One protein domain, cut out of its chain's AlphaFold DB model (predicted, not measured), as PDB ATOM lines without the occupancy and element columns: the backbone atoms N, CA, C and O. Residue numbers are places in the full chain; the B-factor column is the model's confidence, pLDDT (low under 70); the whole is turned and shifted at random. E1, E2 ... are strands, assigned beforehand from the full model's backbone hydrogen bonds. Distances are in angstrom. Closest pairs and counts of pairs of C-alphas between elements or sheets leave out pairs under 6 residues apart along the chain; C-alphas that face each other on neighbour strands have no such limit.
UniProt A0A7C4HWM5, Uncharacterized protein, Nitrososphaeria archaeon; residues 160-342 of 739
ATOM      1  N   ILE A 160      58.315 140.850 172.592       89.25
ATOM      2  CA  ILE A 160      58.694 140.686 171.187       89.25
ATOM      3  C   ILE A 160      60.086 140.059 171.093       89.25
ATOM      4  O   ILE A 160      60.919 140.253 171.979       89.25
ATOM      5  N   SER A 161      60.341 139.309 170.021       90.38
ATOM      6  CA  SER A 161      61.670 138.775 169.703       90.38
ATOM      7  C   SER A 161      62.189 139.422 168.429       90.38
ATOM      8  O   SER A 161      61.485 139.460 167.415       90.38
ATOM      9  N   ILE A 162      63.415 139.931 168.489       92.25
ATOM     10  CA  ILE A 162      64.112 140.494 167.337       92.25
ATOM     11  C   ILE A 162      65.302 139.613 166.982       92.25
ATOM     12  O   ILE A 162      66.064 139.207 167.859       92.25
ATOM     13  N   LYS A 163      65.484 139.357 165.686       93.88
ATOM     14  CA  LYS A 163      66.670 138.691 165.146       93.88
ATOM     15  C   LYS A 163      67.380 139.645 164.199       93.88
ATOM     16  O   LYS A 163      66.815 140.041 163.189       93.88
ATOM     17  N   VAL A 164      68.610 140.018 164.513       94.75
ATOM     18  CA  VAL A 164      69.420 140.924 163.695       94.75
ATOM     19  C   VAL A 164      70.549 140.130 163.059       94.75
ATOM     20  O   VAL A 164      71.280 139.437 163.763       94.75
ATOM     21  N   ARG A 165      70.719 140.237 161.742       94.50
ATOM     22  CA  ARG A 165      71.866 139.674 161.017       94.50
ATOM     23  C   ARG A 165      72.432 140.663 160.012       94.50
ATOM     24  O   ARG A 165      71.782 141.638 159.636       94.50
ATOM     25  N   VAL A 166      73.657 140.387 159.586       94.56
ATOM     26  CA  VAL A 166      74.403 141.220 158.644       94.56
ATOM     27  C   VAL A 166      74.843 140.348 157.475       94.56
ATOM     28  O   VAL A 166      75.337 139.237 157.670       94.56
ATOM     29  N   GLU A 167      74.644 140.845 156.261       94.31
ATOM     30  CA  GLU A 167      75.022 140.189 155.010       94.31
ATOM     31  C   GLU A 167      75.962 141.103 154.216       94.31
ATOM     32  O   GLU A 167      75.841 142.326 154.282       94.31
ATOM     33  N   GLY A 168      76.881 140.512 153.448       91.75
ATOM     34  CA  GLY A 168      77.735 141.248 152.508       91.75
ATOM     35  C   GLY A 168      78.905 142.017 153.126       91.75
ATOM     36  O   GLY A 168      79.477 142.864 152.456       91.75
ATOM     37  N   ILE A 169      79.269 141.749 154.384       93.12
ATOM     38  CA  ILE A 169      80.513 142.262 154.987       93.12
ATOM     39  C   ILE A 169      81.695 141.308 154.721       93.12
ATOM     40  O   ILE A 169      81.467 140.103 154.564       93.12
ATOM     41  N   PRO A 170      82.949 141.802 154.717       91.00
ATOM     42  CA  PRO A 170      84.142 140.964 154.586       91.00
ATOM     43  C   PRO A 170      84.256 139.890 155.673       91.00
ATOM     44  O   PRO A 170      83.805 140.085 156.804       91.00
ATOM     45  N   SER A 171      84.904 138.765 155.348       88.31
ATOM     46  CA  SER A 171      84.982 137.579 156.217       88.31
ATOM     47  C   SER A 171      85.673 137.810 157.569       88.31
ATOM     48  O   SER A 171      85.446 137.064 158.519       88.31
ATOM     49  N   ASP A 172      86.533 138.817 157.648       90.00
ATOM     50  CA  ASP A 172      87.366 139.192 158.793       90.00
ATOM     51  C   ASP A 172      86.841 140.427 159.547       90.00
ATOM     52  O   ASP A 172      87.466 140.891 160.500       90.00
ATOM     53  N   THR A 173      85.687 140.959 159.141       92.25
ATOM     54  CA  THR A 173      85.130 142.197 159.687       92.25
ATOM     55  C   THR A 173      83.930 141.924 160.594       92.25
ATOM     56  O   THR A 173      83.243 140.909 160.483       92.25
ATOM     57  N   SER A 174      83.649 142.843 161.518       92.62
ATOM     58  CA  SER A 174      82.404 142.844 162.286       92.62
ATOM     59  C   SER A 174      81.833 144.252 162.392       92.62
ATOM     60  O   SER A 174      82.568 145.236 162.315       92.62
ATOM     61  N   VAL A 175      80.517 144.341 162.561       95.44
ATOM     62  CA  VAL A 175      79.793 145.603 162.742       95.44
ATOM     63  C   VAL A 175      79.025 145.576 164.052       95.44
ATOM     64  O   VAL A 175      78.546 144.527 164.477       95.44
ATOM     65  N   SER A 176      78.908 146.721 164.709       95.56
ATOM     66  CA  SER A 176      78.169 146.863 165.961       95.56
ATOM     67  C   SER A 176      76.694 147.124 165.687       95.56
ATOM     68  O   SER A 176      76.352 147.939 164.830       95.56
ATOM     69  N   ILE A 177      75.824 146.443 166.426       95.94
ATOM     70  CA  ILE A 177      74.380 146.659 166.413       95.94
ATOM     71  C   ILE A 177      74.013 147.482 167.633       95.94
ATOM     72  O   ILE A 177      74.344 147.116 168.759       95.94
ATOM     73  N   LEU A 178      73.297 148.577 167.418       94.25
ATOM     74  CA  LEU A 178      72.793 149.430 168.479       94.25
ATOM     75  C   LEU A 178      71.275 149.329 168.527       94.25
ATOM     76  O   LEU A 178      70.621 149.348 167.486       94.25
ATOM     77  N   ILE A 179      70.717 149.266 169.733       92.00
ATOM     78  CA  ILE A 179      69.285 149.381 169.983       92.00
ATOM     79  C   ILE A 179      69.027 150.597 170.869       92.00
ATOM     80  O   ILE A 179      69.555 150.688 171.974       92.00
ATOM     81  N   ASN A 180      68.248 151.561 170.372       90.12
ATOM     82  CA  ASN A 180      68.026 152.852 171.038       90.12
ATOM     83  C   ASN A 180      69.347 153.496 171.517       90.12
ATOM     84  O   ASN A 180      69.462 153.904 172.669       90.12
ATOM     85  N   GLU A 181      70.354 153.528 170.634       90.56
ATOM     86  CA  GLU A 181      71.723 154.029 170.885       90.56
ATOM     87  C   GLU A 181      72.581 153.214 171.873       90.56
ATOM     88  O   GLU A 181      73.746 153.537 172.091       90.56
ATOM     89  N   MET A 182      72.067 152.122 172.444       89.25
ATOM     90  CA  MET A 182      72.855 151.225 173.293       89.25
ATOM     91  C   MET A 182      73.444 150.081 172.475       89.25
ATOM     92  O   MET A 182      72.730 149.419 171.722       89.25
ATOM     93  N   ASN A 183      74.741 149.818 172.639       91.38
ATOM     94  CA  ASN A 183      75.414 148.724 171.946       91.38
ATOM     95  C   ASN A 183      74.877 147.365 172.424       91.38
ATOM     96  O   ASN A 183      75.003 147.013 173.596       91.38
ATOM     97  N   LEU A 184      74.285 146.613 171.501       89.25
ATOM     98  CA  LEU A 184      73.753 145.274 171.724       89.25
ATOM     99  C   LEU A 184      74.830 144.193 171.526       89.25
ATOM    100  O   LEU A 184      74.724 143.108 172.092       89.25
ATOM    101  N   GLY A 185      75.862 144.485 170.732       90.62
ATOM    102  CA  GLY A 185      76.957 143.577 170.407       90.62
ATOM    103  C   GLY A 185      77.413 143.704 168.955       90.62
ATOM    104  O   GLY A 185      76.815 144.426 168.157       90.62
ATOM    105  N   SER A 186      78.469 142.975 168.599       92.44
ATOM    106  CA  SER A 186      79.025 142.976 167.243       92.44
ATOM    107  C   SER A 186      78.660 141.704 166.477       92.44
ATOM    108  O   SER A 186      78.752 140.593 167.003       92.44
ATOM    109  N   ILE A 187      78.270 141.860 165.213       94.12
ATOM    110  CA  ILE A 187      77.944 140.777 164.286       94.12
ATOM    111  C   ILE A 187      79.047 140.675 163.235       94.12
ATOM    112  O   ILE A 187      79.346 141.641 162.538       94.12
ATOM    113  N   GLY A 188      79.637 139.484 163.128       89.81
ATOM    114  CA  GLY A 188      80.478 139.085 161.999       89.81
ATOM    115  C   GLY A 188      79.696 138.255 160.966       89.81
ATOM    116  O   GLY A 188      78.528 137.925 161.196       89.81
ATOM    117  N   PRO A 189      80.331 137.872 159.848       87.25
ATOM    118  CA  PRO A 189      79.705 137.120 158.765       87.25
ATOM    119  C   PRO A 189      78.990 135.852 159.243       87.25
ATOM    120  O   PRO A 189      79.532 135.067 160.023       87.25
ATOM    121  N   GLY A 190      77.757 135.652 158.771       84.62
ATOM    122  CA  GLY A 190      76.947 134.468 159.079       84.62
ATOM    123  C   GLY A 190      76.432 134.383 160.522       84.62
ATOM    124  O   GLY A 190      75.738 133.424 160.858       84.62
ATOM    125  N   ARG A 191      76.738 135.363 161.381       91.06
ATOM    126  CA  ARG A 191      76.234 135.428 162.759       91.06
ATOM    127  C   ARG A 191      74.957 136.264 162.846       91.06
ATOM    128  O   ARG A 191      74.652 137.068 161.966       91.06
ATOM    129  N   TYR A 192      74.215 136.073 163.931       93.88
ATOM    130  CA  TYR A 192      73.044 136.874 164.266       93.88
ATOM    131  C   TYR A 192      73.002 137.157 165.769       93.88
ATOM    132  O   TYR A 192      73.574 136.413 166.563       93.88
ATOM    133  N   ILE A 193      72.316 138.234 166.144       93.75
ATOM    134  CA  ILE A 193      71.941 138.532 167.525       93.75
ATOM    135  C   ILE A 193      70.435 138.342 167.641       93.75
ATOM    136  O   ILE A 193      69.679 138.885 166.836       93.75
ATOM    137  N   GLU A 194      69.999 137.587 168.643       93.50
ATOM    138  CA  GLU A 194      68.592 137.469 169.010       93.50
ATOM    139  C   GLU A 194      68.379 138.077 170.398       93.50
ATOM    140  O   GLU A 194      69.168 137.836 171.315       93.50
ATOM    141  N   LYS A 195      67.343 138.903 170.559       89.94
ATOM    142  CA  LYS A 195      67.017 139.540 171.842       89.94
ATOM    143  C   LYS A 195      65.503 139.594 172.024       89.94
ATOM    144  O   LYS A 195      64.773 140.041 171.142       89.94
ATOM    145  N   THR A 196      65.043 139.161 173.194       90.56
ATOM    146  CA  THR A 196      63.659 139.342 173.641       90.56
ATOM    147  C   THR A 196      63.535 140.659 174.392       90.56
ATOM    148  O   THR A 196      64.383 140.987 175.223       90.56
ATOM    149  N   LEU A 197      62.491 141.421 174.083       89.56
ATOM    150  CA  LEU A 197      62.283 142.779 174.569       89.56
ATOM    151  C   LEU A 197      60.800 143.013 174.894       89.56
ATOM    152  O   LEU A 197      59.934 142.369 174.299       89.56
ATOM    153  N   PRO A 198      60.466 143.946 175.799       88.00
ATOM    154  CA  PRO A 198      59.099 144.444 175.941       88.00
ATOM    155  C   PRO A 198      58.577 145.059 174.633       88.00
ATOM    156  O   PRO A 198      59.307 145.774 173.964       88.00
ATOM    157  N   ALA A 199      57.308 144.860 174.283       85.81
ATOM    158  CA  ALA A 199      56.684 145.474 173.110       85.81
ATOM    159  C   ALA A 199      56.623 147.007 173.270       85.81
ATOM    160  O   ALA A 199      55.779 147.535 174.004       85.81
ATOM    161  N   ARG A 200      57.566 147.699 172.627       84.88
ATOM    162  CA  ARG A 200      57.769 149.155 172.579       84.88
ATOM    163  C   ARG A 200      58.412 149.506 171.229       84.88
ATOM    164  O   ARG A 200      58.810 148.608 170.487       84.88
ATOM    165  N   ASP A 201      58.559 150.795 170.946       88.12
ATOM    166  CA  ASP A 201      59.254 151.257 169.745       88.12
ATOM    167  C   ASP A 201      60.776 151.163 169.934       88.12
ATOM    168  O   ASP A 201      61.340 151.684 170.904       88.12
ATOM    169  N   TYR A 202      61.445 150.503 168.990       90.69
ATOM    170  CA  TYR A 202      62.896 150.353 168.962       90.69
ATOM    171  C   TYR A 202      63.481 150.887 167.662       90.69
ATOM    172  O   TYR A 202      62.987 150.599 166.573       90.69
ATOM    173  N   THR A 203      64.587 151.615 167.780       93.19
ATOM    174  CA  THR A 203      65.457 151.956 166.653       93.19
ATOM    175  C   THR A 203      66.665 151.031 166.682       93.19
ATOM    176  O   THR A 203      67.419 151.046 167.657       93.19
ATOM    177  N   ILE A 204      66.857 150.237 165.630       94.62
ATOM    178  CA  ILE A 204      68.032 149.378 165.454       94.62
ATOM    179  C   ILE A 204      68.950 150.009 164.418       94.62
ATOM    180  O   ILE A 204      68.523 150.283 163.299       94.62
ATOM    181  N   LYS A 205      70.216 150.215 164.776       95.56
ATOM    182  CA  LYS A 205      71.235 150.778 163.885       95.56
ATOM    183  C   LYS A 205      72.418 149.837 163.743       95.56
ATOM    184  O   LYS A 205      72.739 149.109 164.681       95.56
ATOM    185  N   VAL A 206      73.090 149.897 162.598       95.94
ATOM    186  CA  VAL A 206      74.394 149.257 162.390       95.94
ATOM    187  C   VAL A 206      75.488 150.315 162.291       95.94
ATOM    188  O   VAL A 206      75.295 151.356 161.663       95.94
ATOM    189  N   GLN A 207      76.633 150.059 162.923       94.50
ATOM    190  CA  GLN A 207      77.804 150.931 162.867       94.50
ATOM    191  C   GLN A 207      79.112 150.130 162.706       94.50
ATOM    192  O   GLN A 207      79.302 149.135 163.407       94.50
ATOM    193  N   PRO A 208      80.047 150.577 161.846       94.12
ATOM    194  CA  PRO A 208      79.887 151.690 160.911       94.12
ATOM    195  C   PRO A 208      78.992 151.283 159.732       94.12
ATOM    196  O   PRO A 208      78.994 150.131 159.315       94.12
ATOM    197  N   ASP A 209      78.238 152.220 159.168       93.38
ATOM    198  CA  ASP A 209      77.435 152.001 157.957       93.38
ATOM    199  C   ASP A 209      78.277 151.955 156.670       93.38
ATOM    200  O   ASP A 209      77.793 151.517 155.626       93.38
ATOM    201  N   MET A 210      79.551 152.341 156.756       95.00
ATOM    202  CA  MET A 210      80.548 152.217 155.701       95.00
ATOM    203  C   MET A 210      81.862 151.654 156.258       95.00
ATOM    204  O   MET A 210      82.392 152.143 157.253       95.00
ATOM    205  N   ILE A 211      82.398 150.630 155.599       94.50
ATOM    206  CA  ILE A 211      83.627 149.927 155.977       94.50
ATOM    207  C   ILE A 211      84.649 150.148 154.865       94.50
ATOM    208  O   ILE A 211      84.455 149.680 153.745       94.50
ATOM    209  N   MET A 212      85.743 150.844 155.160       94.00
ATOM    210  CA  MET A 212      86.867 150.961 154.231       94.00
ATOM    211  C   MET A 212      87.739 149.710 154.346       94.00
ATOM    212  O   MET A 212      88.409 149.530 155.359       94.00
ATOM    213  N   TYR A 213      87.694 148.829 153.346       92.75
ATOM    214  CA  TYR A 213      88.411 147.549 153.388       92.75
ATOM    215  C   TYR A 213      89.828 147.663 152.802       92.75
ATOM    216  O   TYR A 213      90.762 147.032 153.283       92.75
ATOM    217  N   SER A 214      89.999 148.504 151.782       93.25
ATOM    218  CA  SER A 214      91.290 148.873 151.184       93.25
ATOM    219  C   SER A 214      91.197 150.282 150.586       93.25
ATOM    220  O   SER A 214      90.117 150.867 150.592       93.25
ATOM    221  N   GLU A 215      92.287 150.819 150.029       92.19
ATOM    222  CA  GLU A 215      92.263 152.131 149.353       92.19
ATOM    223  C   GLU A 215      91.242 152.215 148.203       92.19
ATOM    224  O   GLU A 215      90.680 153.285 147.968       92.19
ATOM    225  N   ASP A 216      90.954 151.092 147.532       95.62
ATOM    226  CA  ASP A 216      90.102 151.048 146.336       95.62
ATOM    227  C   ASP A 216      88.844 150.179 146.500       95.62
ATOM    228  O   ASP A 216      88.125 149.921 145.535       95.62
ATOM    229  N   THR A 217      88.553 149.669 147.700       96.19
ATOM    230  CA  THR A 217      87.342 148.867 147.957       96.19
ATOM    231  C   THR A 217      86.753 149.198 149.320       96.19
ATOM    232  O   THR A 217      87.433 149.093 150.344       96.19
ATOM    233  N   ARG A 218      85.466 149.549 149.334       96.31
ATOM    234  CA  ARG A 218      84.689 149.850 150.541       96.31
ATOM    235  C   ARG A 218      83.366 149.098 150.524       96.31
ATOM    236  O   ARG A 218      82.891 148.737 149.464       96.31
ATOM    237  N   TYR A 219      82.756 148.885 151.679       95.75
ATOM    238  CA  TYR A 219      81.448 148.245 151.797       95.75
ATOM    239  C   TYR A 219      80.469 149.221 152.425       95.75
ATOM    240  O   TYR A 219      80.759 149.778 153.483       95.75
ATOM    241  N   ARG A 220      79.306 149.422 151.809       95.31
ATOM    242  CA  ARG A 220      78.279 150.351 152.290       95.31
ATOM    243  C   ARG A 220      76.990 149.611 152.612       95.31
ATOM    244  O   ARG A 220      76.499 148.829 151.802       95.31
ATOM    245  N   CYS A 221      76.426 149.876 153.785       95.50
ATOM    246  CA  CYS A 221      75.119 149.364 154.160       95.50
ATOM    247  C   CYS A 221      74.024 150.102 153.385       95.50
ATOM    248  O   CYS A 221      73.946 151.328 153.444       95.50
ATOM    249  N   ARG A 222      73.137 149.367 152.704       93.06
ATOM    250  CA  ARG A 222      72.009 149.963 151.963       93.06
ATOM    251  C   ARG A 222      71.023 150.703 152.860       93.06
ATOM    252  O   ARG A 222      70.489 151.734 152.473       93.06
ATOM    253  N   ASN A 223      70.751 150.138 154.030       93.56
ATOM    254  CA  ASN A 223      69.886 150.750 155.022       93.56
ATOM    255  C   ASN A 223      70.487 150.521 156.402       93.56
ATOM    256  O   ASN A 223      70.489 149.394 156.889       93.56
ATOM    257  N   ASN A 224      71.035 151.567 157.008       94.81
ATOM    258  CA  ASN A 224      71.762 151.493 158.271       94.81
ATOM    259  C   ASN A 224      70.866 151.645 159.513       94.81
ATOM    260  O   ASN A 224      71.362 151.483 160.630       94.81
ATOM    261  N   ILE A 225      69.564 151.914 159.341       95.00
ATOM    262  CA  ILE A 225      68.607 152.128 160.434       95.00
ATOM    263  C   ILE A 225      67.284 151.402 160.140       95.00
ATOM    264  O   ILE A 225      66.722 151.499 159.052       95.00
ATOM    265  N   TYR A 226      66.749 150.711 161.144       93.38
ATOM    266  CA  TYR A 226      65.413 150.115 161.129       93.38
ATOM    267  C   TYR A 226      64.603 150.560 162.346       93.38
ATOM    268  O   TYR A 226      65.148 150.746 163.433       93.38
ATOM    269  N   TYR A 227      63.288 150.672 162.165       91.62
ATOM    270  CA  TYR A 227      62.323 150.960 163.224       91.62
ATOM    271  C   TYR A 227      61.425 149.738 163.429       91.62
ATOM    272  O   TYR A 227      60.877 149.209 162.462       91.62
ATOM    273  N   LEU A 228      61.288 149.278 164.672       87.44
ATOM    274  CA  LEU A 228      60.545 148.067 165.024       87.44
ATOM    275  C   LEU A 228      59.545 148.322 166.146       87.44
ATOM    276  O   LEU A 228      59.878 148.943 167.151       87.44
ATOM    277  N   THR A 229      58.349 147.762 165.979       81.19
ATOM    278  CA  THR A 229      57.243 147.816 166.952       81.19
ATOM    279  C   THR A 229      56.675 146.428 167.284       81.19
ATOM    280  O   THR A 229      55.921 146.267 168.242       81.19
ATOM    281  N   VAL A 230      57.059 145.403 166.513       86.06
ATOM    282  CA  VAL A 230      56.638 143.999 166.645       86.06
ATOM    283  C   VAL A 230      57.833 143.063 166.428       86.06
ATOM    284  O   VAL A 230      58.890 143.499 165.972       86.06
ATOM    285  N   SER A 231      57.674 141.774 166.743       89.50
ATOM    286  CA  SER A 231      58.696 140.754 166.464       89.50
ATOM    287  C   SER A 231      59.055 140.698 164.975       89.50
ATOM    288  O   SER A 231      58.168 140.756 164.124       89.50
ATOM    289  N   GLY A 232      60.338 140.524 164.654       88.88
ATOM    290  CA  GLY A 232      60.794 140.471 163.265       88.88
ATOM    291  C   GLY A 232      62.292 140.225 163.089       88.88
ATOM    292  O   GLY A 232      63.076 140.293 164.038       88.88
ATOM    293  N   GLU A 233      62.681 139.935 161.845       92.56
ATOM    294  CA  GLU A 233      64.083 139.838 161.433       92.56
ATOM    295  C   GLU A 233      64.531 141.148 160.769       92.56
ATOM    296  O   GLU A 233      63.865 141.660 159.870       92.56
ATOM    297  N   VAL A 234      65.679 141.671 161.196       92.94
ATOM    298  CA  VAL A 234      66.355 142.823 160.591       92.94
ATOM    299  C   VAL A 234      67.628 142.345 159.915       92.94
ATOM    300  O   VAL A 234      68.475 141.701 160.539       92.94
ATOM    301  N   VAL A 235      67.771 142.686 158.635       95.06
ATOM    302  CA  VAL A 235      68.941 142.329 157.832       95.06
ATOM    303  C   VAL A 235      69.627 143.598 157.345       95.06
ATOM    304  O   VAL A 235      69.092 144.339 156.514       95.06
ATOM    305  N   PHE A 236      70.833 143.840 157.847       95.56
ATOM    306  CA  PHE A 236      71.718 144.880 157.332       95.56
ATOM    307  C   PHE A 236      72.520 144.312 156.164       95.56
ATOM    308  O   PHE A 236      73.319 143.395 156.347       95.56
ATOM    309  N   ARG A 237      72.281 144.825 154.954       95.19
ATOM    310  CA  ARG A 237      72.961 144.370 153.734       95.19
ATOM    311  C   ARG A 237      74.014 145.375 153.308       95.19
ATOM    312  O   ARG A 237      73.670 146.500 152.941       95.19
ATOM    313  N   TYR A 238      75.264 144.940 153.338       95.69
ATOM    314  CA  TYR A 238      76.399 145.663 152.794       95.69
ATOM    315  C   TYR A 238      76.637 145.250 151.348       95.69
ATOM    316  O   TYR A 238      76.430 144.096 150.975       95.69
ATOM    317  N   ILE A 239      77.058 146.214 150.542       95.19
ATOM    318  CA  ILE A 239      77.458 146.009 149.154       95.19
ATOM    319  C   ILE A 239      78.856 146.573 148.994       95.19
ATOM    320  O   ILE A 239      79.139 147.663 149.498       95.19
ATOM    321  N   ALA A 240      79.725 145.810 148.338       95.38
ATOM    322  CA  ALA A 240      81.039 146.289 147.963       95.38
ATOM    323  C   ALA A 240      80.895 147.392 146.909       95.38
ATOM    324  O   ALA A 240      80.124 147.275 145.964       95.38
ATOM    325  N   GLU A 241      81.645 148.467 147.068       97.00
ATOM    326  CA  GLU A 241      81.845 149.513 146.083       97.00
ATOM    327  C   GLU A 241      83.343 149.551 145.766       97.00
ATOM    328  O   GLU A 241      84.188 149.561 146.671       97.00
ATOM    329  N   HIS A 242      83.679 149.586 144.482       97.31
ATOM    330  CA  HIS A 242      85.057 149.645 144.011       97.31
ATOM    331  C   HIS A 242      85.370 151.023 143.445       97.31
ATOM    332  O   HIS A 242      84.534 151.643 142.785       97.31
ATOM    333  N   ARG A 243      86.594 151.496 143.686       97.19
ATOM    334  CA  ARG A 243      87.074 152.744 143.106       97.19
ATOM    335  C   ARG A 243      87.308 152.556 141.612       97.19
ATOM    336  O   ARG A 243      87.984 151.618 141.177       97.19
ATOM    337  N   VAL A 244      86.752 153.467 140.831       97.56
ATOM    338  CA  VAL A 244      86.864 153.494 139.379       97.56
ATOM    339  C   VAL A 244      87.548 154.784 138.971       97.56
ATOM    340  O   VAL A 244      87.149 155.865 139.395       97.56
ATOM    341  N   LYS A 245      88.580 154.658 138.139       97.12
ATOM    342  CA  LYS A 245      89.319 155.764 137.540       97.12
ATOM    343  C   LYS A 245      89.286 155.630 136.026       97.12
ATOM    344  O   LYS A 245      89.714 154.611 135.487       97.12
ATOM    345  N   ILE A 246      88.780 156.647 135.335       97.25
ATOM    346  CA  ILE A 246      88.687 156.653 133.871       97.25
ATOM    347  C   ILE A 246      89.369 157.910 133.339       97.25
ATOM    348  O   ILE A 246      89.110 159.019 133.804       97.25
ATOM    349  N   SER A 247      90.281 157.752 132.384       96.44
ATOM    350  CA  SER A 247      91.122 158.843 131.888       96.44
ATOM    351  C   SER A 247      91.401 158.745 130.390       96.44
ATOM    352  O   SER A 247      90.960 157.810 129.724       96.44
ATOM    353  N   VAL A 248      92.123 159.732 129.858       95.94
ATOM    354  CA  VAL A 248      92.559 159.798 128.458       95.94
ATOM    355  C   VAL A 248      94.079 159.934 128.392       95.94
ATOM    356  O   VAL A 248      94.688 160.579 129.250       95.94
ATOM    357  N   GLN A 249      94.699 159.356 127.364       95.00
ATOM    358  CA  GLN A 249      96.132 159.461 127.110       95.00
ATOM    359  C   GLN A 249      96.417 159.756 125.626       95.00
ATOM    360  O   GLN A 249      95.908 159.038 124.771       95.00
ATOM    361  N   PRO A 250      97.269 160.751 125.315       92.38
ATOM    362  CA  PRO A 250      97.831 161.725 126.254       92.38
ATOM    363  C   PRO A 250      96.757 162.707 126.749       92.38
ATOM    364  O   PRO A 250      95.791 162.978 126.040       92.38
ATOM    365  N   GLN A 251      96.930 163.289 127.943       86.31
ATOM    366  CA  GLN A 251      96.006 164.328 128.436       86.31
ATOM    367  C   GLN A 251      95.957 165.562 127.519       86.31
ATOM    368  O   GLN A 251      94.926 166.215 127.408       86.31
ATOM    369  N   THR A 252      97.043 165.833 126.791       86.56
ATOM    370  CA  THR A 252      97.115 166.907 125.790       86.56
ATOM    371  C   THR A 252      96.248 166.660 124.554       86.56
ATOM    372  O   THR A 252      96.148 167.545 123.712       86.56
ATOM    373  N   SER A 253      95.613 165.489 124.428       87.88
ATOM    374  CA  SER A 253      94.636 165.207 123.371       87.88
ATOM    375  C   SER A 253      93.415 166.130 123.436       87.88
ATOM    376  O   SER A 253      92.773 166.356 122.418       87.88
ATOM    377  N   GLY A 254      93.074 166.669 124.611       89.19
ATOM    378  CA  GLY A 254      91.893 167.518 124.784       89.19
ATOM    379  C   GLY A 254      90.555 166.791 124.583       89.19
ATOM    380  O   GLY A 254      89.511 167.440 124.575       89.19
ATOM    381  N   ALA A 255      90.571 165.465 124.412       93.31
ATOM    382  CA  ALA A 255      89.379 164.650 124.205       93.31
ATOM    383  C   ALA A 255      88.646 164.370 125.526       93.31
ATOM    384  O   ALA A 255      89.274 164.193 126.576       93.31
ATOM    385  N   GLY A 256      87.316 164.335 125.473       94.25
ATOM    386  CA  GLY A 256      86.449 164.027 126.600       94.25
ATOM    387  C   GLY A 256      85.992 162.570 126.635       94.25
ATOM    388  O   GLY A 256      86.375 161.732 125.812       94.25
ATOM    389  N   LEU A 257      85.167 162.274 127.638       96.19
ATOM    390  CA  LEU A 257      84.511 160.986 127.842       96.19
ATOM    391  C   LEU A 257      83.049 161.211 128.241       96.19
ATOM    392  O   LEU A 257      82.747 162.101 129.029       96.19
ATOM    393  N   THR A 258      82.143 160.364 127.767       97.38
ATOM    394  CA  THR A 258      80.759 160.293 128.250       97.38
ATOM    395  C   THR A 258      80.597 159.060 129.126       97.38
ATOM    396  O   THR A 258      80.849 157.945 128.668       97.38
ATOM    397  N   ILE A 259      80.164 159.246 130.371       97.44
ATOM    398  CA  ILE A 259      79.946 158.177 131.352       97.44
ATOM    399  C   ILE A 259      78.478 158.227 131.775       97.44
ATOM    400  O   ILE A 259      78.003 159.262 132.235       97.44
ATOM    401  N   ASP A 260      77.742 157.143 131.527       96.75
ATOM    402  CA  ASP A 260      76.296 157.012 131.785       96.75
ATOM    403  C   ASP A 260      75.452 158.187 131.261       96.75
ATOM    404  O   ASP A 260      74.480 158.629 131.870       96.75
ATOM    405  N   GLY A 261      75.832 158.700 130.090       95.25
ATOM    406  CA  GLY A 261      75.151 159.812 129.424       95.25
ATOM    407  C   GLY A 261      75.603 161.207 129.865       95.25
ATOM    408  O   GLY A 261      75.171 162.188 129.263       95.25
ATOM    409  N   ILE A 262      76.493 161.322 130.854       97.00
ATOM    410  CA  ILE A 262      77.073 162.596 131.293       97.00
ATOM    411  C   ILE A 262      78.428 162.796 130.618       97.00
ATOM    412  O   ILE A 262      79.311 161.945 130.715       97.00
ATOM    413  N   TYR A 263      78.604 163.932 129.945       96.31
ATOM    414  CA  TYR A 263      79.860 164.288 129.290       96.31
ATOM    415  C   TYR A 263      80.846 164.970 130.254       96.31
ATOM    416  O   TYR A 263      80.516 165.949 130.928       96.31
ATOM    417  N   TYR A 264      82.083 164.484 130.253       95.56
ATOM    418  CA  TYR A 264      83.228 164.998 130.993       95.56
ATOM    419  C   TYR A 264      84.275 165.501 129.998       95.56
ATOM    420  O   TYR A 264      84.856 164.725 129.241       95.56
ATOM    421  N   SER A 265      84.531 166.812 130.011       93.00
ATOM    422  CA  SER A 265      85.625 167.415 129.245       93.00
ATOM    423  C   SER A 265      86.986 166.972 129.788       93.00
ATOM    424  O   SER A 265      87.098 166.597 130.954       93.00
ATOM    425  N   PHE A 266      88.038 167.072 128.969       90.94
ATOM    426  CA  PHE A 266      89.393 166.646 129.344       90.94
ATOM    427  C   PHE A 266      89.916 167.285 130.647       90.94
ATOM    428  O   PHE A 266      90.631 166.634 131.400       90.94
ATOM    429  N   GLU A 267      89.516 168.524 130.955       91.88
ATOM    430  CA  GLU A 267      89.877 169.240 132.194       91.88
ATOM    431  C   GLU A 267      89.283 168.605 133.459       91.88
ATOM    432  O   GLU A 267      89.787 168.809 134.560       91.88
ATOM    433  N   LYS A 268      88.195 167.844 133.307       93.44
ATOM    434  CA  LYS A 268      87.530 167.108 134.387       93.44
ATOM    435  C   LYS A 268      88.009 165.659 134.485       93.44
ATOM    436  O   LYS A 268      87.441 164.893 135.258       93.44
ATOM    437  N   LEU A 269      89.013 165.273 133.693       94.19
ATOM    438  CA  LEU A 269      89.605 163.942 133.714       94.19
ATOM    439  C   LEU A 269      90.937 163.954 134.489       94.19
ATOM    440  O   LEU A 269      91.713 164.904 134.372       94.19
ATOM    441  N   PRO A 270      91.263 162.890 135.246       95.75
ATOM    442  CA  PRO A 270      90.551 161.615 135.333       95.75
ATOM    443  C   PRO A 270      89.216 161.711 136.088       95.75
ATOM    444  O   PRO A 270      89.125 162.369 137.119       95.75
ATOM    445  N   PHE A 271      88.199 161.015 135.583       96.31
ATOM    446  CA  PHE A 271      86.980 160.739 136.337       96.31
ATOM    447  C   PHE A 271      87.313 159.743 137.449       96.31
ATOM    448  O   PHE A 271      87.928 158.711 137.167       96.31
ATOM    449  N   GLU A 272      86.906 160.039 138.683       96.62
ATOM    450  CA  GLU A 272      87.052 159.144 139.831       96.62
ATOM    451  C   GLU A 272      85.740 159.059 140.614       96.62
ATOM    452  O   GLU A 272      85.197 160.084 141.023       96.62
ATOM    453  N   ASP A 273      85.247 157.839 140.836       96.50
ATOM    454  CA  ASP A 273      84.044 157.577 141.633       96.50
ATOM    455  C   ASP A 273      84.062 156.157 142.234       96.50
ATOM    456  O   ASP A 273      84.952 155.351 141.951       96.50
ATOM    457  N   TRP A 274      83.090 155.856 143.092       96.62
ATOM    458  CA  TRP A 274      82.878 154.553 143.714       96.62
ATOM    459  C   TRP A 274      81.615 153.905 143.158       96.62
ATOM    460  O   TRP A 274      80.516 154.421 143.364       96.62
ATOM    461  N   TRP A 275      81.758 152.758 142.499       97.19
ATOM    462  CA  TRP A 275      80.638 152.046 141.877       97.19
ATOM    463  C   TRP A 275      80.364 150.712 142.570       97.19
ATOM    464  O   TRP A 275      81.301 150.015 142.956       97.19
ATOM    465  N   GLU A 276      79.079 150.372 142.741       95.94
ATOM    466  CA  GLU A 276      78.630 149.121 143.372       95.94
ATOM    467  C   GLU A 276      79.125 147.888 142.591       95.94
ATOM    468  O   GLU A 276      79.067 147.831 141.366       95.94
ATOM    469  N   GLU A 277      79.577 146.854 143.295       95.00
ATOM    470  CA  GLU A 277      79.903 145.565 142.695       95.00
ATOM    471  C   GLU A 277      78.658 144.964 142.017       95.00
ATOM    472  O   GLU A 277      77.555 144.947 142.565       95.00
ATOM    473  N   GLY A 278      78.832 144.482 140.790       93.38
ATOM    474  CA  GLY A 278      77.770 143.997 139.916       93.38
ATOM    475  C   GLY A 278      77.072 145.089 139.100       93.38
ATOM    476  O   GLY A 278      76.320 144.749 138.183       93.38
ATOM    477  N   SER A 279      77.318 146.379 139.363       96.62
ATOM    478  CA  SER A 279      76.793 147.455 138.518       96.62
ATOM    479  C   SER A 279      77.426 147.415 137.124       96.62
ATOM    480  O   SER A 279      78.507 146.859 136.908       96.62
ATOM    481  N   SER A 280      76.725 147.978 136.140       96.62
ATOM    482  CA  SER A 280      77.227 148.111 134.774       96.62
ATOM    483  C   SER A 280      77.074 149.545 134.299       96.62
ATOM    484  O   SER A 280      76.005 150.131 134.452       96.62
ATOM    485  N   HIS A 281      78.136 150.080 133.707       97.31
ATOM    486  CA  HIS A 281      78.244 151.484 133.321       97.31
ATOM    487  C   HIS A 281      78.648 151.596 131.857       97.31
ATOM    488  O   HIS A 281      79.497 150.837 131.376       97.31
ATOM    489  N   ARG A 282      78.036 152.530 131.129       97.69
ATOM    490  CA  ARG A 282      78.346 152.779 129.718       97.69
ATOM    491  C   ARG A 282      79.345 153.922 129.612       97.69
ATOM    492  O   ARG A 282      79.092 155.020 130.095       97.69
ATOM    493  N   ILE A 283      80.446 153.665 128.919       97.75
ATOM    494  CA  ILE A 283      81.536 154.611 128.706       97.75
ATOM    495  C   ILE A 283      81.708 154.808 127.201       97.75
ATOM    496  O   ILE A 283      81.787 153.842 126.444       97.75
ATOM    497  N   ILE A 284      81.763 156.061 126.763       97.69
ATOM    498  CA  ILE A 284      81.957 156.445 125.365       97.69
ATOM    499  C   ILE A 284      83.104 157.450 125.315       97.69
ATOM    500  O   ILE A 284      83.011 158.524 125.899       97.69
ATOM    501  N   ALA A 285      84.186 157.101 124.634       96.81
ATOM    502  CA  ALA A 285      85.247 158.025 124.277       96.81
ATOM    503  C   ALA A 285      84.849 158.841 123.042       96.81
ATOM    504  O   ALA A 285      84.159 158.334 122.152       96.81
ATOM    505  N   ASP A 286      85.306 160.089 122.967       94.88
ATOM    506  CA  ASP A 286      85.164 160.883 121.751       94.88
ATOM    507  C   ASP A 286      85.864 160.169 120.592       94.88
ATOM    508  O   ASP A 286      87.064 159.909 120.620       94.88
ATOM    509  N   LYS A 287      85.117 159.833 119.539       92.69
ATOM    510  CA  LYS A 287      85.705 159.170 118.366       92.69
ATOM    511  C   LYS A 287      86.780 160.048 117.712       92.69
ATOM    512  O   LYS A 287      87.831 159.554 117.298       92.69
ATOM    513  N   GLU A 288      86.500 161.345 117.635       89.19
ATOM    514  CA  GLU A 288      87.414 162.388 117.184       89.19
ATOM    515  C   GLU A 288      87.446 163.487 118.248       89.19
ATOM    516  O   GLU A 288      86.398 163.986 118.656       89.19
ATOM    517  N   GLY A 289      88.645 163.821 118.720       82.81
ATOM    518  CA  GLY A 289      88.860 164.892 119.688       82.81
ATOM    519  C   GLY A 289      88.930 166.276 119.026       82.81
ATOM    520  O   GLY A 289      88.625 166.429 117.838       82.81
ATOM    521  N   PRO A 290      89.366 167.309 119.768       85.00
ATOM    522  CA  PRO A 290      89.492 168.652 119.225       85.00
ATOM    523  C   PRO A 290      90.531 168.719 118.101       85.00
ATOM    524  O   PRO A 290      91.587 168.084 118.131       85.00
ATOM    525  N   MET A 291      90.227 169.551 117.109       87.06
ATOM    526  CA  MET A 291      91.145 169.888 116.029       87.06
ATOM    527  C   MET A 291      92.129 170.957 116.505       87.06
ATOM    528  O   MET A 291      91.720 172.016 116.979       87.06
ATOM    529  N   MET A 292      93.425 170.698 116.351       86.81
ATOM    530  CA  MET A 292      94.488 171.612 116.768       86.81
ATOM    531  C   MET A 292      95.145 172.230 115.537       86.81
ATOM    532  O   MET A 292      95.770 171.524 114.748       86.81
ATOM    533  N   TYR A 293      95.024 173.544 115.369       85.06
ATOM    534  CA  TYR A 293      95.723 174.264 114.307       85.06
ATOM    535  C   TYR A 293      97.171 174.523 114.730       85.06
ATOM    536  O   TYR A 293      97.416 175.148 115.760       85.06
ATOM    537  N   VAL A 294      98.126 174.026 113.942       87.75
ATOM    538  CA  VAL A 294      99.556 174.343 114.100       87.75
ATOM    539  C   VAL A 294      99.879 175.619 113.319       87.75
ATOM    540  O   VAL A 294     100.637 176.464 113.782       87.75
ATOM    541  N   SER A 295      99.263 175.770 112.145       89.50
ATOM    542  CA  SER A 295      99.248 176.983 111.324       89.50
ATOM    543  C   SER A 295      97.959 177.022 110.489       89.50
ATOM    544  O   SER A 295      97.113 176.135 110.601       89.50
ATOM    545  N   GLU A 296      97.807 178.013 109.609       89.56
ATOM    546  CA  GLU A 296      96.684 178.061 108.658       89.56
ATOM    547  C   GLU A 296      96.685 176.895 107.649       89.56
ATOM    548  O   GLU A 296      95.643 176.580 107.077       89.56
ATOM    549  N   LEU A 297      97.832 176.230 107.441       93.00
ATOM    550  CA  LEU A 297      98.012 175.165 106.442       93.00
ATOM    551  C   LEU A 297      98.398 173.805 107.046       93.00
ATOM    552  O   LEU A 297      98.557 172.825 106.317       93.00
ATOM    553  N   GLU A 298      98.546 173.725 108.369       94.19
ATOM    554  CA  GLU A 298      98.842 172.495 109.102       94.19
ATOM    555  C   GLU A 298      97.925 172.376 110.318       94.19
ATOM    556  O   GLU A 298      97.850 173.279 111.155       94.19
ATOM    557  N   ARG A 299      97.273 171.220 110.460       93.44
ATOM    558  CA  ARG A 299      96.452 170.895 111.627       93.44
ATOM    559  C   ARG A 299      96.699 169.469 112.096       93.44
ATOM    560  O   ARG A 299      97.152 168.620 111.332       93.44
ATOM    561  N   ARG A 300      96.371 169.189 113.352       92.38
ATOM    562  CA  ARG A 300      96.392 167.847 113.936       92.38
ATOM    563  C   ARG A 300      94.988 167.460 114.370       92.38
ATOM    564  O   ARG A 300      94.306 168.234 115.041       92.38
ATOM    565  N   LEU A 301      94.565 166.268 113.966       91.81
ATOM    566  CA  LEU A 301      93.337 165.634 114.421       91.81
ATOM    567  C   LEU A 301      93.667 164.643 115.522       91.81
ATOM    568  O   LEU A 301      94.590 163.843 115.391       91.81
ATOM    569  N   VAL A 302      92.880 164.674 116.583       92.56
ATOM    570  CA  VAL A 302      92.972 163.714 117.675       92.56
ATOM    571  C   VAL A 302      92.032 162.558 117.373       92.56
ATOM    572  O   VAL A 302      90.837 162.774 117.178       92.56
ATOM    573  N   ARG A 303      92.555 161.332 117.310       93.56
ATOM    574  CA  ARG A 303      91.762 160.136 116.999       93.56
ATOM    575  C   ARG A 303      91.890 159.080 118.069       93.56
ATOM    576  O   ARG A 303      93.002 158.738 118.467       93.56
ATOM    577  N   PHE A 304      90.749 158.545 118.479       95.50
ATOM    578  CA  PHE A 304      90.694 157.408 119.378       95.50
ATOM    579  C   PHE A 304      91.303 156.167 118.708       95.50
ATOM    580  O   PHE A 304      90.939 155.826 117.581       95.50
ATOM    581  N   GLN A 305      92.229 155.503 119.396       95.94
ATOM    582  CA  GLN A 305      92.895 154.277 118.937       95.94
ATOM    583  C   GLN A 305      92.365 153.030 119.642       95.94
ATOM    584  O   GLN A 305      92.339 151.943 119.068       95.94
ATOM    585  N   GLY A 306      91.950 153.177 120.895       96.38
ATOM    586  CA  GLY A 306      91.515 152.064 121.719       96.38
ATOM    587  C   GLY A 306      91.606 152.391 123.198       96.38
ATOM    588  O   GLY A 306      92.007 153.476 123.602       96.38
ATOM    589  N   TRP A 307      91.236 151.427 124.020       97.12
ATOM    590  CA  TRP A 307      91.383 151.465 125.464       97.12
ATOM    591  C   TRP A 307      92.661 150.721 125.875       97.12
ATOM    592  O   TRP A 307      93.122 149.823 125.167       97.12
ATOM    593  N   ASN A 308      93.220 151.036 127.044       97.12
ATOM    594  CA  ASN A 308      94.388 150.331 127.602       97.12
ATOM    595  C   ASN A 308      94.167 148.830 127.854       97.12
ATOM    596  O   ASN A 308      95.136 148.100 128.043       97.12
ATOM    597  N   ASP A 309      92.921 148.363 127.847       94.81
ATOM    598  CA  ASP A 309      92.577 146.940 127.919       94.81
ATOM    599  C   ASP A 309      92.501 146.240 126.548       94.81
ATOM    600  O   ASP A 309      92.106 145.078 126.471       94.81
ATOM    601  N   GLY A 310      92.876 146.931 125.466       94.44
ATOM    602  CA  GLY A 310      92.908 146.402 124.101       94.44
ATOM    603  C   GLY A 310      91.593 146.538 123.328       94.44
ATOM    604  O   GLY A 310      91.537 146.185 122.151       94.44
ATOM    605  N   THR A 311      90.531 147.068 123.942       96.31
ATOM    606  CA  THR A 311      89.259 147.313 123.244       96.31
ATOM    607  C   THR A 311      89.422 148.440 122.216       96.31
ATOM    608  O   THR A 311      89.820 149.538 122.581       96.31
ATOM    609  N   ILE A 312      89.062 148.219 120.949       96.06
ATOM    610  CA  ILE A 312      89.167 149.241 119.881       96.06
ATOM    611  C   ILE A 312      87.872 150.031 119.636       96.06
ATOM    612  O   ILE A 312      87.881 151.056 118.960       96.06
ATOM    613  N   ALA A 313      86.739 149.562 120.166       96.38
ATOM    614  CA  ALA A 313      85.480 150.293 120.092       96.38
ATOM    615  C   ALA A 313      85.529 151.513 121.025       96.38
ATOM    616  O   ALA A 313      85.862 151.379 122.202       96.38
ATOM    617  N   TYR A 314      85.180 152.693 120.506       95.94
ATOM    618  CA  TYR A 314      85.150 153.932 121.296       95.94
ATOM    619  C   TYR A 314      84.039 153.925 122.354       95.94
ATOM    620  O   TYR A 314      84.127 154.649 123.334       95.94
ATOM    621  N   GLU A 315      83.023 153.074 122.206       96.94
ATOM    622  CA  GLU A 315      82.023 152.816 123.239       96.94
ATOM    623  C   GLU A 315      82.175 151.417 123.838       96.94
ATOM    624  O   GLU A 315      82.474 150.450 123.132       96.94
ATOM    625  N   LYS A 316      81.945 151.304 125.148       95.31
ATOM    626  CA  LYS A 316      81.894 150.024 125.856       95.31
ATOM    627  C   LYS A 316      81.062 150.099 127.129       95.31
ATOM    628  O   LYS A 316      80.960 151.143 127.768       95.31
ATOM    629  N   THR A 317      80.512 148.958 127.524       96.88
ATOM    630  CA  THR A 317      79.931 148.766 128.853       96.88
ATOM    631  C   THR A 317      80.934 148.022 129.719       96.88
ATOM    632  O   THR A 317      81.503 147.019 129.286       96.88
ATOM    633  N   VAL A 318      81.165 148.516 130.932       95.75
ATOM    634  CA  VAL A 318      82.004 147.855 131.935       95.75
ATOM    635  C   VAL A 318      81.126 147.361 133.074       95.75
ATOM    636  O   VAL A 318      80.274 148.102 133.557       95.75
ATOM    637  N   SER A 319      81.332 146.115 133.491       95.69
ATOM    638  CA  SER A 319      80.710 145.557 134.692       95.69
ATOM    639  C   SER A 319      81.726 145.558 135.824       95.69
ATOM    640  O   SER A 319      82.881 145.165 135.631       95.69
ATOM    641  N   ILE A 320      81.312 146.025 136.995       96.81
ATOM    642  CA  ILE A 320      82.210 146.260 138.122       96.81
ATOM    643  C   ILE A 320      82.282 145.011 138.992       96.81
ATOM    644  O   ILE A 320      81.287 144.576 139.550       96.81
ATOM    645  N   SER A 321      83.470 144.422 139.099       94.75
ATOM    646  CA  SER A 321      83.735 143.264 139.971       94.75
ATOM    647  C   SER A 321      85.003 143.425 140.819       94.75
ATOM    648  O   SER A 321      85.429 142.493 141.494       94.75
ATOM    649  N   ARG A 322      85.709 144.544 140.635       94.88
ATOM    650  CA  ARG A 322      86.987 144.918 141.257       94.88
ATOM    651  C   ARG A 322      87.301 146.376 140.898       94.88
ATOM    652  O   ARG A 322      86.652 146.907 139.991       94.88
ATOM    653  N   PRO A 323      88.311 147.006 141.526       97.12
ATOM    654  CA  PRO A 323      88.789 148.320 141.105       97.12
ATOM    655  C   PRO A 323      89.117 148.364 139.610       97.12
ATOM    656  O   PRO A 323      89.661 147.405 139.047       97.12
ATOM    657  N   LEU A 324      88.776 149.479 138.962       96.00
ATOM    658  CA  LEU A 324      88.927 149.664 137.520       96.00
ATOM    659  C   LEU A 324      89.759 150.914 137.237       96.00
ATOM    660  O   LEU A 324      89.400 152.006 137.661       96.00
ATOM    661  N   ASN A 325      90.834 150.755 136.463       96.38
ATOM    662  CA  ASN A 325      91.590 151.865 135.890       96.38
ATOM    663  C   ASN A 325      91.583 151.747 134.362       96.38
ATOM    664  O   ASN A 325      92.263 150.889 133.791       96.38
ATOM    665  N   LEU A 326      90.787 152.590 133.714       96.69
ATOM    666  CA  LEU A 326      90.545 152.549 132.279       96.69
ATOM    667  C   LEU A 326      91.086 153.822 131.617       96.69
ATOM    668  O   LEU A 326      90.856 154.935 132.089       96.69
ATOM    669  N   VAL A 327      91.807 153.667 130.511       97.38
ATOM    670  CA  VAL A 327      92.435 154.781 129.789       97.38
ATOM    671  C   VAL A 327      92.048 154.707 128.318       97.38
ATOM    672  O   VAL A 327      92.341 153.710 127.662       97.38
ATOM    673  N   ALA A 328      91.405 155.751 127.799       96.88
ATOM    674  CA  ALA A 328      91.190 155.937 126.368       96.88
ATOM    675  C   ALA A 328      92.469 156.487 125.724       96.88
ATOM    676  O   ALA A 328      92.970 157.541 126.113       96.88
ATOM    677  N   ILE A 329      93.005 155.768 124.746       96.38
ATOM    678  CA  ILE A 329      94.257 156.080 124.062       96.38
ATOM    679  C   ILE A 329      93.934 156.800 122.755       96.38
ATOM    680  O   ILE A 329      93.153 156.311 121.937       96.38
ATOM    681  N   TYR A 330      94.568 157.948 122.555       95.12
ATOM    682  CA  TYR A 330      94.442 158.789 121.375       95.12
ATOM    683  C   TYR A 330      95.786 158.964 120.673       95.12
ATOM    684  O   TYR A 330      96.838 158.986 121.311       95.12
ATOM    685  N   ASP A 331      95.728 159.154 119.359       93.00
ATOM    686  CA  ASP A 331      96.869 159.518 118.520       93.00
ATOM    687  C   ASP A 331      96.606 160.834 117.770       93.00
ATOM    688  O   ASP A 331      95.455 161.248 117.586       93.00
ATOM    689  N   PHE A 332      97.681 161.491 117.338       91.44
ATOM    690  CA  PHE A 332      97.640 162.730 116.569       91.44
ATOM    691  C   PHE A 332      97.888 162.454 115.089       91.44
ATOM    692  O   PHE A 332      99.000 162.149 114.664       91.44
ATOM    693  N   VAL A 333      96.862 162.668 114.274       91.56
ATOM    694  CA  VAL A 333      96.967 162.603 112.818       91.56
ATOM    695  C   VAL A 333      97.245 163.997 112.270       91.56
ATOM    696  O   VAL A 333      96.382 164.875 112.313       91.56
ATOM    697  N   THR A 334      98.444 164.212 111.733       92.75
ATOM    698  CA  THR A 334      98.781 165.456 111.028       92.75
ATOM    699  C   THR A 334      98.082 165.510 109.673       92.75
ATOM    700  O   THR A 334      98.147 164.558 108.894       92.75
ATOM    701  N   GLN A 335      97.464 166.651 109.376       95.69
ATOM    702  CA  GLN A 335      96.914 166.987 108.071       95.69
ATOM    703  C   GLN A 335      97.530 168.278 107.533       95.69
ATOM    704  O   GLN A 335      97.743 169.233 108.283       95.69
ATOM    705  N   TYR A 336      97.749 168.316 106.224       96.81
ATOM    706  CA  TYR A 336      98.208 169.501 105.506       96.81
ATOM    707  C   TYR A 336      97.145 169.978 104.523       96.81
ATOM    708  O   TYR A 336      96.407 169.170 103.950       96.81
ATOM    709  N   TYR A 337      97.065 171.293 104.338       96.50
ATOM    710  CA  TYR A 337      96.192 171.887 103.339       96.50
ATOM    711  C   TYR A 337      96.884 171.927 101.975       96.50
ATOM    712  O   TYR A 337      98.018 172.397 101.839       96.50
ATOM    713  N   VAL A 338      96.177 171.448 100.961       97.69
ATOM    714  CA  VAL A 338      96.565 171.526  99.556       97.69
ATOM    715  C   VAL A 338      95.728 172.608  98.895       97.69
ATOM    716  O   VAL A 338      94.500 172.531  98.854       97.69
ATOM    717  N   ASN A 339      96.407 173.623  98.379       96.56
ATOM    718  CA  ASN A 339      95.819 174.760  97.696       96.56
ATOM    719  C   ASN A 339      96.176 174.703  96.208       96.56
ATOM    720  O   ASN A 339      97.166 175.296  95.777       96.56
ATOM    721  N   ALA A 340      95.373 173.970  95.440       96.69
ATOM    722  CA  ALA A 340      95.439 173.955  93.988       96.69
ATOM    723  C   ALA A 340      94.429 174.955  93.398       96.69
ATOM    724  O   ALA A 340      93.233 174.919  93.710       96.69
ATOM    725  N   ARG A 341      94.907 175.864  92.547       95.94
ATOM    726  CA  ARG A 341      94.096 176.937  91.956       95.94
ATOM    727  C   ARG A 341      94.329 177.081  90.460       95.94
ATOM    728  O   ARG A 341      95.400 176.783  89.943       95.94
ATOM    729  N   SER A 342      93.307 177.573  89.770       96.44
ATOM    730  CA  SER A 342      93.377 177.918  88.356       96.44
ATOM    731  C   SER A 342      92.540 179.155  88.077       96.44
ATOM    732  O   SER A 342      91.429 179.273  88.589       96.44
TER     733      SER A 342
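Overview. This is residues 160 to 342 of the 739 residues of an uncharacterized protein of Nitrososphaeria archaeon (UniProt A0A7C4HWM5). A long rod of strands: two lobes end to end, joined by the long strand E9, which runs from one into the other. In the first lobe E1, E4 and the first part of E9 lie under the small sheet E3 E2 E5 E8; in the second, E12, the end of E9, E17 and E15 form a sandwich with the sheet E11 E10 E13 E16. The hairpin E6 and E7 sits between the lobes, and E17 runs on past its pairing with E15, which ends at Tyr 336. The 183 printed residues hold seventeen named strands, E1 to E17 in order, and no named helix, an all strand class; the branched sheet is mixed, the other two antiparallel. The whole is extended, radius of gyration of the C-alphas 25.7 A, spanning 100 by 28 by 21 A.

Along the chain. E1, residues 160 to 167, begins at C-alpha (58.694, 140.686, 171.187) and is 23.0 A long. Then come E2 175 to 179, E3 182 to 187, E4 192 to 198, E5 202 to 207, E6 210 to 214, E7 217 to 221 and E8 225 to 228. E9, residues 232 to 249, is 54.0 A long and ends at (96.132, 159.461, 127.110). E10 257 to 259, E11 262 to 264, E12 271 to 276, E13 280 to 285 and E14 288 to 293 follow. E15, 298 to 307, is 27.7 A; E16 is 315 to 319; E17, 324 to 341, is 53.4 A and ends at (94.096, 176.937, 91.956).

Arrangement. In the strongly twisted branched sheet, E1 has E4 antiparallel on one side, N 162 to O 195 3.0 A, and E9 parallel on the other, N 165 to O 234 2.9 A. E9 pairs in a staggered way: E1 and E12 lie on one side, E7 and E17 on the other. N 244 and O 273 of E9 and E12 are 2.8 A apart, N 241 and O 218 of E9 and E7 2.7 A, and N 247 and O 326 of E9 and E17 2.9 A. E15 is antiparallel to E17, N 301 to O 333 2.8 A, and forms a hairpin with the edge strand E14. In the sandwich the facing parts are 8.6 A centre to centre, their planes 16 degrees apart. In the sheet E3 E2 E5 E8, N 178 and O 205 of E2 and E5 are 2.8 A apart; the closest C-alphas of E5 and E9, Val 206 and Phe 236, are 7.2 A apart.

Size, cuts and confidence. The C-alphas of Pro 198 and Ser 342, the two farthest apart, are 99.8 A apart. The printed part has no cut and no long link. Its mean pLDDT is 93.5, and no printed residue is under 70.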